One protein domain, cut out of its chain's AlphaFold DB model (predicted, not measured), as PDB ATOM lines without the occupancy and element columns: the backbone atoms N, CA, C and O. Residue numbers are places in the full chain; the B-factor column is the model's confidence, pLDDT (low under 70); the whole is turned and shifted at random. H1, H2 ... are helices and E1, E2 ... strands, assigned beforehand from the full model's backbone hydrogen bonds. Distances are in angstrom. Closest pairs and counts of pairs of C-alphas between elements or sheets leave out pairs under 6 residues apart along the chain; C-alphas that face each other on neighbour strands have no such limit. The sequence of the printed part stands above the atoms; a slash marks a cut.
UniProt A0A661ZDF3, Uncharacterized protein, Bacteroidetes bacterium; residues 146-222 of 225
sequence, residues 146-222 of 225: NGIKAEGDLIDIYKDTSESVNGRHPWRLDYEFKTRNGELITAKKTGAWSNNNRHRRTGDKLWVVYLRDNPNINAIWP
ATOM      1  N   ASN A 146     -14.756  -5.507 -12.186       97.88
ATOM      2  CA  ASN A 146     -13.834  -5.612 -11.051       97.88
ATOM      3  C   ASN A 146     -13.864  -4.387 -10.127       97.88
ATOM      4  O   ASN A 146     -13.211  -4.384  -9.084       97.88
ATOM      5  N   GLY A 147     -14.604  -3.336 -10.488       97.31
ATOM      6  CA  GLY A 147     -14.686  -2.127  -9.679       97.31
ATOM      7  C   GLY A 147     -15.415  -2.358  -8.362       97.31
ATOM      8  O   GLY A 147     -16.392  -3.105  -8.285       97.31
ATOM      9  N   ILE A 148     -14.967  -1.691  -7.308       97.44
ATOM     10  CA  ILE A 148     -15.647  -1.694  -6.015       97.44
ATOM     11  C   ILE A 148     -16.870  -0.777  -6.074       97.44
ATOM     12  O   ILE A 148     -16.873   0.220  -6.793       97.44
ATOM     13  N   LYS A 149     -17.929  -1.151  -5.352       96.94
ATOM     14  CA  LYS A 149     -19.167  -0.370  -5.301       96.94
ATOM     15  C   LYS A 149     -19.023   0.816  -4.348       96.94
ATOM     16  O   LYS A 149     -18.417   0.670  -3.288       96.94
ATOM     17  N   ALA A 150     -19.608   1.945  -4.714       97.25
ATOM     18  CA  ALA A 150     -19.802   3.114  -3.873       97.25
ATOM     19  C   ALA A 150     -21.214   3.657  -4.062       97.25
ATOM     20  O   ALA A 150     -21.820   3.520  -5.127       97.25
ATOM     21  N   GLU A 151     -21.715   4.278  -3.005       96.31
ATOM     22  CA  GLU A 151     -22.904   5.112  -3.077       96.31
ATOM     23  C   GLU A 151     -22.515   6.444  -3.714       96.31
ATOM     24  O   GLU A 151     -21.481   7.028  -3.369       96.31
ATOM     25  N   GLY A 152     -23.329   6.890  -4.663       96.00
ATOM     26  CA  GLY A 152     -23.178   8.182  -5.301       96.00
ATOM     27  C   GLY A 152     -24.496   8.931  -5.379       96.00
ATOM     28  O   GLY A 152     -25.575   8.343  -5.263       96.00
ATOM     29  N   ASP A 153     -24.365  10.227  -5.605       95.88
ATOM     30  CA  ASP A 153     -25.457  11.183  -5.678       95.88
ATOM     31  C   ASP A 153     -25.409  11.884  -7.036       95.88
ATOM     32  O   ASP A 153     -24.348  12.297  -7.513       95.88
ATOM     33  N   LEU A 154     -26.564  11.983  -7.691       95.50
ATOM     34  CA  LEU A 154     -26.700  12.721  -8.938       95.50
ATOM     35  C   LEU A 154     -26.721  14.218  -8.622       95.50
ATOM     36  O   LEU A 154     -27.666  14.713  -8.015       95.50
ATOM     37  N   ILE A 155     -25.683  14.940  -9.029       97.12
ATOM     38  CA  ILE A 155     -25.540  16.376  -8.764       97.12
ATOM     39  C   ILE A 155     -26.344  17.193  -9.757       97.12
ATOM     40  O   ILE A 155     -27.018  18.146  -9.382       97.12
ATOM     41  N   ASP A 156     -26.295  16.809 -11.026       96.25
ATOM     42  CA  ASP A 156     -27.027  17.514 -12.062       96.25
ATOM     43  C   ASP A 156     -27.400  16.573 -13.206       96.25
ATOM     44  O   ASP A 156     -26.683  15.615 -13.524       96.25
ATOM     45  N   ILE A 157     -28.541  16.855 -13.825       94.56
ATOM     46  CA  ILE A 157     -29.007  16.158 -15.013       94.56
ATOM     47  C   ILE A 157     -29.699  17.125 -15.966       94.56
ATOM     48  O   ILE A 157     -30.725  17.729 -15.662       94.56
ATOM     49  N   TYR A 158     -29.167  17.216 -17.178       94.69
ATOM     50  CA  TYR A 158     -29.732  18.058 -18.225       94.69
ATOM     51  C   TYR A 158     -29.520  17.443 -19.600       94.69
ATOM     52  O   TYR A 158     -28.703  16.541 -19.803       94.69
ATOM     53  N   LYS A 159     -30.306  17.920 -20.566       93.94
ATOM     54  CA  LYS A 159     -30.102  17.588 -21.973       93.94
ATOM     55  C   LYS A 159     -28.946  18.418 -22.501       93.94
ATOM     56  O   LYS A 159     -28.964  19.639 -22.378       93.94
ATOM     57  N   ASP A 160     -27.972  17.755 -23.101       93.62
ATOM     58  CA  ASP A 160     -26.880  18.429 -23.782       93.62
ATOM     59  C   ASP A 160     -27.371  18.914 -25.149       93.62
ATOM     60  O   ASP A 160     -27.525  18.136 -26.090       93.62
ATOM     61  N   THR A 161     -27.682  20.205 -25.247       93.25
ATOM     62  CA  THR A 161     -28.176  20.816 -26.487       93.25
ATOM     63  C   THR A 161     -27.072  21.066 -27.514       93.25
ATOM     64  O   THR A 161     -27.390  21.389 -28.657       93.25
ATOM     65  N   SER A 162     -25.795  20.890 -27.145       92.69
ATOM     66  CA  SER A 162     -24.664  21.057 -28.065       92.69
ATOM     67  C   SER A 162     -24.526  19.897 -29.056       92.69
ATOM     68  O   SER A 162     -24.016  20.080 -30.160       92.69
ATOM     69  N   GLU A 163     -25.044  18.720 -28.700       89.19
ATOM     70  CA  GLU A 163     -25.078  17.541 -29.560       89.19
ATOM     71  C   GLU A 163     -26.520  17.218 -29.956       89.19
ATOM     72  O   GLU A 163     -27.429  17.219 -29.123       89.19
ATOM     73  N   SER A 164     -26.756  16.895 -31.229       91.88
ATOM     74  CA  SER A 164     -28.052  16.377 -31.666       91.88
ATOM     75  C   SER A 164     -27.903  15.267 -32.697       91.88
ATOM     76  O   SER A 164     -27.056  15.320 -33.587       91.88
ATOM     77  N   VAL A 165     -28.743  14.240 -32.571       88.94
ATOM     78  CA  VAL A 165     -28.861  13.150 -33.543       88.94
ATOM     79  C   VAL A 165     -30.344  12.952 -33.819       88.94
ATOM     80  O   VAL A 165     -31.110  12.629 -32.910       88.94
ATOM     81  N   ASN A 166     -30.770  13.176 -35.065       91.56
ATOM     82  CA  ASN A 166     -32.177  13.092 -35.484       91.56
ATOM     83  C   ASN A 166     -33.125  13.948 -34.617       91.56
ATOM     84  O   ASN A 166     -34.183  13.481 -34.195       91.56
ATOM     85  N   GLY A 167     -32.714  15.179 -34.286       90.19
ATOM     86  CA  GLY A 167     -33.503  16.105 -33.460       90.19
ATOM     87  C   GLY A 167     -33.634  15.700 -31.986       90.19
ATOM     88  O   GLY A 167     -34.435  16.280 -31.257       90.19
ATOM     89  N   ARG A 168     -32.874  14.697 -31.532       90.00
ATOM     90  CA  ARG A 168     -32.801  14.289 -30.125       90.00
ATOM     91  C   ARG A 168     -31.468  14.715 -29.526       90.00
ATOM     92  O   ARG A 168     -30.440  14.630 -30.191       90.00
ATOM     93  N   HIS A 169     -31.510  15.100 -28.256       92.56
ATOM     94  CA  HIS A 169     -30.350  15.512 -27.470       92.56
ATOM     95  C   HIS A 169     -30.026  14.448 -26.414       92.56
ATOM     96  O   HIS A 169     -30.962  13.955 -25.767       92.56
ATOM     97  N   PRO A 170     -28.748  14.076 -26.228       94.25
ATOM     98  CA  PRO A 170     -28.366  13.143 -25.181       94.25
ATOM     99  C   PRO A 170     -28.499  13.794 -23.802       94.25
ATOM    100  O   PRO A 170     -28.420  15.011 -23.651       94.25
ATOM    101  N   TRP A 171     -28.665  12.972 -22.770       94.12
ATOM    102  CA  TRP A 171     -28.563  13.433 -21.390       94.12
ATOM    103  C   TRP A 171     -27.100  13.471 -20.949       94.12
ATOM    104  O   TRP A 171     -26.306  12.582 -21.287       94.12
ATOM    105  N   ARG A 172     -26.766  14.482 -20.150       95.56
ATOM    106  CA  ARG A 172     -25.533  14.569 -19.380       95.56
ATOM    107  C   ARG A 172     -25.866  14.437 -17.901       95.56
ATOM    108  O   ARG A 172     -26.779  15.092 -17.408       95.56
ATOM    109  N   LEU A 173     -25.142  13.546 -17.233       95.75
ATOM    110  CA  LEU A 173     -25.280  13.265 -15.812       95.75
ATOM    111  C   LEU A 173     -23.967  13.641 -15.129       95.75
ATOM    112  O   LEU A 173     -22.935  13.018 -15.399       95.75
ATOM    113  N   ASP A 174     -24.016  14.626 -14.243       97.38
ATOM    114  CA  ASP A 174     -22.902  14.989 -13.375       97.38
ATOM    115  C   ASP A 174     -23.213  14.391 -11.990       97.38
ATOM    116  O   ASP A 174     -24.305  14.571 -11.452       97.38
ATOM    117  N   TYR A 175     -22.301  13.592 -11.442       97.69
ATOM    118  CA  TYR A 175     -22.533  12.822 -10.217       97.69
ATOM    119  C   TYR A 175     -21.290  12.794  -9.342       97.69
ATOM    120  O   TYR A 175     -20.166  12.935  -9.826       97.69
ATOM    121  N   GLU A 176     -21.492  12.574  -8.051       98.12
ATOM    122  CA  GLU A 176     -20.409  12.419  -7.093       98.12
ATOM    123  C   GLU A 176     -20.506  11.097  -6.348       98.12
ATOM    124  O   GLU A 176     -21.584  10.528  -6.190       98.12
ATOM    125  N   PHE A 177     -19.368  10.581  -5.904       98.00
ATOM    126  CA  PHE A 177     -19.314   9.398  -5.054       98.00
ATOM    127  C   PHE A 177     -18.093   9.458  -4.147       98.00
ATOM    128  O   PHE A 177     -17.082  10.089  -4.467       98.00
ATOM    129  N   LYS A 178     -18.183   8.779  -3.003       97.75
ATOM    130  CA  LYS A 178     -17.069   8.669  -2.059       97.75
ATOM    131  C   LYS A 178     -16.290   7.387  -2.307       97.75
ATOM    132  O   LYS A 178     -16.863   6.299  -2.399       97.75
ATOM    133  N   THR A 179     -14.970   7.500  -2.395       97.25
ATOM    134  CA  THR A 179     -14.094   6.330  -2.442       97.25
ATOM    135  C   THR A 179     -14.024   5.656  -1.072       97.25
ATOM    136  O   THR A 179     -14.411   6.216  -0.047       97.25
ATOM    137  N   ARG A 180     -13.469   4.442  -1.028       94.94
ATOM    138  CA  ARG A 180     -13.243   3.695   0.216       94.94
ATOM    139  C   ARG A 180     -12.336   4.454   1.191       94.94
ATOM    140  O   ARG A 180     -12.436   4.234   2.391       94.94
ATOM    141  N   ASN A 181     -11.487   5.339   0.674       94.69
ATOM    142  CA  ASN A 181     -10.567   6.152   1.465       94.69
ATOM    143  C   ASN A 181     -11.205   7.473   1.936       94.69
ATOM    144  O   ASN A 181     -10.533   8.272   2.577       94.69
ATOM    145  N   GLY A 182     -12.481   7.718   1.613       94.56
ATOM    146  CA  GLY A 182     -13.208   8.934   1.986       94.56
ATOM    147  C   GLY A 182     -13.050  10.107   1.014       94.56
ATOM    148  O   GLY A 182     -13.659  11.149   1.236       94.56
ATOM    149  N   GLU A 183     -12.285   9.950  -0.069       96.50
ATOM    150  CA  GLU A 183     -12.134  10.978  -1.106       96.50
ATOM    151  C   GLU A 183     -13.441  11.149  -1.889       96.50
ATOM    152  O   GLU A 183     -14.026  10.162  -2.344       96.50
ATOM    153  N   LEU A 184     -13.896  12.391  -2.049       97.56
ATOM    154  CA  LEU A 184     -15.069  12.727  -2.850       97.56
ATOM    155  C   LEU A 184     -14.646  12.988  -4.298       97.56
ATOM    156  O   LEU A 184     -13.800  13.843  -4.550       97.56
ATOM    157  N   ILE A 185     -15.244  12.264  -5.244       97.69
ATOM    158  CA  ILE A 185     -14.934  12.384  -6.671       97.69
ATOM    159  C   ILE A 185     -16.170  12.828  -7.428       97.69
ATOM    160  O   ILE A 185     -17.205  12.168  -7.366       97.69
ATOM    161  N   THR A 186     -16.023  13.898  -8.208       97.75
ATOM    162  CA  THR A 186     -17.030  14.349  -9.170       97.75
ATOM    163  C   THR A 186     -16.707  13.791 -10.551       97.75
ATOM    164  O   THR A 186     -15.633  14.030 -11.107       97.75
ATOM    165  N   ALA A 187     -17.650  13.056 -11.126       97.00
ATOM    166  CA  ALA A 187     -17.541  12.455 -12.443       97.00
ATOM    167  C   ALA A 187     -18.692  12.908 -13.348       97.00
ATOM    168  O   ALA A 187     -19.733  13.391 -12.903       97.00
ATOM    169  N   LYS A 188     -18.479  12.762 -14.656       96.06
ATOM    170  CA  LYS A 188     -19.423  13.189 -15.689       96.06
ATOM    171  C   LYS A 188     -19.682  12.043 -16.644       96.06
ATOM    172  O   LYS A 188     -18.747  11.377 -17.092       96.06
ATOM    173  N   LYS A 189     -20.945  11.830 -16.992       94.44
ATOM    174  CA  LYS A 189     -21.360  10.864 -18.003       94.44
ATOM    175  C   LYS A 189     -22.167  11.575 -19.080       94.44
ATOM    176  O   LYS A 189     -23.299  11.990 -18.858       94.44
ATOM    177  N   THR A 190     -21.559  11.686 -20.255       90.69
ATOM    178  CA  THR A 190     -22.156  12.266 -21.460       90.69
ATOM    179  C   THR A 190     -22.696  11.183 -22.398       90.69
ATOM    180  O   THR A 190     -22.404   9.985 -22.244       90.69
ATOM    181  N   GLY A 191     -23.504  11.606 -23.373       87.25
ATOM    182  CA  GLY A 191     -24.015  10.733 -24.429       87.25
ATOM    183  C   GLY A 191     -25.064   9.724 -23.957       87.25
ATOM    184  O   GLY A 191     -25.180   8.660 -24.562       87.25
ATOM    185  N   ALA A 192     -25.801  10.012 -22.879       90.62
ATOM    186  CA  ALA A 192     -26.786   9.083 -22.341       90.62
ATOM    187  C   ALA A 192     -28.132   9.210 -23.067       90.62
ATOM    188  O   ALA A 192     -28.950  10.073 -22.764       90.62
ATOM    189  N   TRP A 193     -28.374   8.325 -24.034       88.38
ATOM    190  CA  TRP A 193     -29.548   8.376 -24.920       88.38
ATOM    191  C   TRP A 193     -30.803   7.685 -24.375       88.38
ATOM    192  O   TRP A 193     -31.852   7.738 -25.013       88.38
ATOM    193  N   SER A 194     -30.707   6.993 -23.237       87.50
ATOM    194  CA  SER A 194     -31.842   6.227 -22.719       87.50
ATOM    195  C   SER A 194     -32.956   7.131 -22.199       87.50
ATOM    196  O   SER A 194     -32.706   8.067 -21.435       87.50
ATOM    197  N   ASN A 195     -34.198   6.789 -22.547       83.44
ATOM    198  CA  ASN A 195     -35.388   7.470 -22.034       83.44
ATOM    199  C   ASN A 195     -35.551   7.303 -20.519       83.44
ATOM    200  O   ASN A 195     -36.157   8.165 -19.889       83.44
ATOM    201  N   ASN A 196     -34.947   6.267 -19.924       83.88
ATOM    202  CA  ASN A 196     -34.962   6.054 -18.476       83.88
ATOM    203  C   ASN A 196     -34.417   7.275 -17.712       83.88
ATOM    204  O   ASN A 196     -34.855   7.565 -16.604       83.88
ATOM    205  N   ASN A 197     -33.493   8.030 -18.317       87.19
ATOM    206  CA  ASN A 197     -32.902   9.211 -17.690       87.19
ATOM    207  C   ASN A 197     -33.869  10.399 -17.592       87.19
ATOM    208  O   ASN A 197     -33.628  11.292 -16.794       87.19
ATOM    209  N   ARG A 198     -34.980  10.406 -18.343       84.31
ATOM    210  CA  ARG A 198     -35.988  11.476 -18.273       84.31
ATOM    211  C   ARG A 198     -36.624  11.598 -16.885       84.31
ATOM    212  O   ARG A 198     -37.100  12.670 -16.533       84.31
ATOM    213  N   HIS A 199     -36.658  10.501 -16.137       82.00
ATOM    214  CA  HIS A 199     -37.286  10.438 -14.820       82.00
ATOM    215  C   HIS A 199     -36.312  10.745 -13.679       82.00
ATOM    216  O   HIS A 199     -36.753  10.899 -12.544       82.00
ATOM    217  N   ARG A 200     -35.010  10.855 -13.978       86.88
ATOM    218  CA  ARG A 200     -33.993  11.184 -12.982       86.88
ATOM    219  C   ARG A 200     -34.046  12.662 -12.605       86.88
ATOM    220  O   ARG A 200     -34.351  13.512 -13.441       86.88
ATOM    221  N   ARG A 201     -33.709  12.964 -11.355       90.31
ATOM    222  CA  ARG A 201     -33.651  14.313 -10.784       90.31
ATOM    223  C   ARG A 201     -32.357  14.508 -10.003       90.31
ATOM    224  O   ARG A 201     -31.784  13.559  -9.477       90.31
ATOM    225  N   THR A 202     -31.908  15.753  -9.899       92.62
ATOM    226  CA  THR A 202     -30.838  16.124  -8.967       92.62
ATOM    227  C   THR A 202     -31.167  15.640  -7.555       92.62
ATOM    228  O   THR A 202     -32.295  15.783  -7.087       92.62
ATOM    229  N   GLY A 203     -30.176  15.061  -6.885       92.06
ATOM    230  CA  GLY A 203     -30.302  14.428  -5.577       92.06
ATOM    231  C   GLY A 203     -30.652  12.940  -5.630       92.06
ATOM    232  O   GLY A 203     -30.542  12.277  -4.595       92.06
ATOM    233  N   ASP A 204     -31.020  12.400  -6.801       90.88
ATOM    234  CA  ASP A 204     -31.258  10.967  -6.955       90.88
ATOM    235  C   ASP A 204     -30.027  10.170  -6.540       90.88
ATOM    236  O   ASP A 204     -28.879  10.499  -6.866       90.88
ATOM    237  N   LYS A 205     -30.285   9.071  -5.843       92.69
ATOM    238  CA  LYS A 205     -29.243   8.190  -5.350       92.69
ATOM    239  C   LYS A 205     -28.896   7.173  -6.438       92.69
ATOM    240  O   LYS A 205     -29.767   6.644  -7.125       92.69
ATOM    241  N   LEU A 206     -27.614   6.858  -6.597       93.50
ATOM    242  CA  LEU A 206     -27.148   5.876  -7.576       93.50
ATOM    243  C   LEU A 206     -26.023   4.997  -7.029       93.50
ATOM    244  O   LEU A 206     -25.325   5.343  -6.074       93.50
ATOM    245  N   TRP A 207     -25.845   3.830  -7.644       95.81
ATOM    246  CA  TRP A 207     -24.659   3.011  -7.430       95.81
ATOM    247  C   TRP A 207     -23.581   3.408  -8.438       95.81
ATOM    248  O   TRP A 207     -23.843   3.501  -9.637       95.81
ATOM    249  N   VAL A 208     -22.354   3.598  -7.961       97.00
ATOM    250  CA  VAL A 208     -21.161   3.770  -8.798       97.00
ATOM    251  C   VAL A 208     -20.243   2.582  -8.583       97.00
ATOM    252  O   VAL A 208     -20.075   2.096  -7.465       97.00
ATOM    253  N   VAL A 209     -19.618   2.112  -9.653       97.62
ATOM    254  CA  VAL A 209     -18.506   1.168  -9.581       97.62
ATOM    255  C   VAL A 209     -17.247   1.835 -10.112       97.62
ATOM    256  O   VAL A 209     -17.278   2.481 -11.157       97.62
ATOM    257  N   TYR A 210     -16.138   1.703  -9.389       98.00
ATOM    258  CA  TYR A 210     -14.862   2.319  -9.759       98.00
ATOM    259  C   TYR A 210     -13.684   1.392  -9.468       98.00
ATOM    260  O   TYR A 210     -13.749   0.531  -8.586       98.00
ATOM    261  N   LEU A 211     -12.591   1.549 -10.215       97.12
ATOM    262  CA  LEU A 211     -11.364   0.793  -9.965       97.12
ATOM    263  C   LEU A 211     -10.635   1.347  -8.739       97.12
ATOM    264  O   LEU A 211     -10.376   2.545  -8.660       97.12
ATOM    265  N   ARG A 212     -10.257   0.462  -7.808       96.12
ATOM    266  CA  ARG A 212      -9.564   0.840  -6.564       96.12
ATOM    267  C   ARG A 212      -8.275   1.621  -6.833       96.12
ATOM    268  O   ARG A 212      -8.039   2.622  -6.172       96.12
ATOM    269  N   ASP A 213      -7.492   1.173  -7.809       96.38
ATOM    270  CA  ASP A 213      -6.179   1.752  -8.115       96.38
ATOM    271  C   ASP A 213      -6.282   3.056  -8.919       96.38
ATOM    272  O   ASP A 213      -5.333   3.831  -8.986       96.38
ATOM    273  N   ASN A 214      -7.429   3.301  -9.562       96.56
ATOM    274  CA  ASN A 214      -7.683   4.530 -10.304       96.56
ATOM    275  C   ASN A 214      -9.180   4.878 -10.288       96.56
ATOM    276  O   ASN A 214      -9.914   4.502 -11.212       96.56
ATOM    277  N   PRO A 215      -9.635   5.628  -9.271       96.88
ATOM    278  CA  PRO A 215     -11.040   5.992  -9.112       96.88
ATOM    279  C   PRO A 215     -11.633   6.849 -10.242       96.88
ATOM    280  O   PRO A 215     -12.851   6.873 -10.422       96.88
ATOM    281  N   ASN A 216     -10.795   7.491 -11.065       96.56
ATOM    282  CA  ASN A 216     -11.246   8.195 -12.273       96.56
ATOM    283  C   ASN A 216     -11.791   7.238 -13.345       96.56
ATOM    284  O   ASN A 216     -12.465   7.664 -14.281       96.56
ATOM    285  N   ILE A 217     -11.502   5.939 -13.230       96.88
ATOM    286  CA  ILE A 217     -12.110   4.897 -14.051       96.88
ATOM    287  C   ILE A 217     -13.330   4.364 -13.295       96.88
ATOM    288  O   ILE A 217     -13.239   3.419 -12.508       96.88
ATOM    289  N   ASN A 218     -14.469   4.999 -13.550       97.44
ATOM    290  CA  ASN A 218     -15.748   4.735 -12.899       97.44
ATOM    291  C   ASN A 218     -16.894   4.574 -13.912       97.44
ATOM    292  O   ASN A 218     -16.768   4.900 -15.096       97.44
ATOM    293  N   ALA A 219     -18.007   4.011 -13.447       96.62
ATOM    294  CA  ALA A 219     -19.250   3.883 -14.190       96.62
ATOM    295  C   ALA A 219     -20.456   3.840 -13.239       96.62
ATOM    296  O   ALA A 219     -20.388   3.245 -12.164       96.62
ATOM    297  N   ILE A 220     -21.581   4.417 -13.666       95.44
ATOM    298  CA  ILE A 220     -22.881   4.264 -12.995       95.44
ATOM    299  C   ILE A 220     -23.367   2.814 -13.158       95.44
ATOM    300  O   ILE A 220     -23.159   2.204 -14.211       95.44
ATOM    301  N   TRP A 221     -24.010   2.270 -12.126       93.81
ATOM    302  CA  TRP A 221     -24.623   0.946 -12.107       93.81
ATOM    303  C   TRP A 221     -26.144   1.030 -11.881       93.81
ATOM    304  O   TRP A 221     -26.572   1.644 -10.904       93.81
ATOM    305  N   PRO A 222     -26.966   0.356 -12.709       92.19
ATOM    306  CA  PRO A 222     -26.625  -0.242 -14.005       92.19
ATOM    307  C   PRO A 222     -26.049   0.789 -14.998       92.19
ATOM    308  O   PRO A 222     -26.253   1.991 -14.814       92.19
TER     309      PRO A 222
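What this domain is: This is residues 146 to 222 of the 225 residues of an uncharacterized protein of Bacteroidetes bacterium (UniProt A0A661ZDF3). Look for one antiparallel sheet of five strands that folds back on itself and curls like part of a barrel: E3 and E2 make one leaf, E4 and E5 the facing leaf, and E1 is the hinge. The short helix H1 only grazes this sheet. You will find 77 printed residues, mostly strand, with E1, E2, E3, H1, E4 and E5 along the chain and the order E3, E2, E1, E4, E5 across the sheet. The whole is compact, with a radius of gyration of the C-alphas of 13.1 A, in an elongated outline spanning 42 by 22 by 19 A.

How they stand to each other: Start at E1, residues 148 to 159, which bends by 69 degrees at residue 151. E2, residues 171 to 178, forms a hairpin with it, with N 155 and O 174 at 2.8 A. E3, residues 184 to 192, forms the next hairpin with E2, with N 187 and O 175 at 2.8 A; E1, E2 and E3 are a meander, each strand the antiparallel neighbour of the one before. H1, residues 195 to 199, grazes the sheet with residues 195 to 198; 0 of its 1 O i to N i+4 pairs but 2 of its 2 O i to N i+3 pairs are within hydrogen-bond range. E4, residues 205 to 211, is antiparallel to E1 at 122 degrees, with N 150 and O 208 at 2.8 A. E5, residues 214 to 221, forms a hairpin with E4, with N 219 and O 209 at 2.8 A. The closest C-alphas of edge strands E3 and E5, Ala 187 and Asn 216, are 7.6 A apart.

Where its parts are: Find C-alpha 148 at (-15.647, -1.694, -6.015); from there E1 runs 28.9 A to C-alpha 159. E2 and E3 each measure 23.0 A, H1 8.0 A and E4 19.9 A. E5 runs 17.4 A to C-alpha 221 at (-24.623, 0.946, -12.107).

The domain as a whole: The C-alphas of Asn 166 and Asn 181, 43.4 A apart, are the farthest pair. The link from E1 to E2 is long; the others are tight. The printed part has no cut, and no printed residue is under 70 in pLDDT.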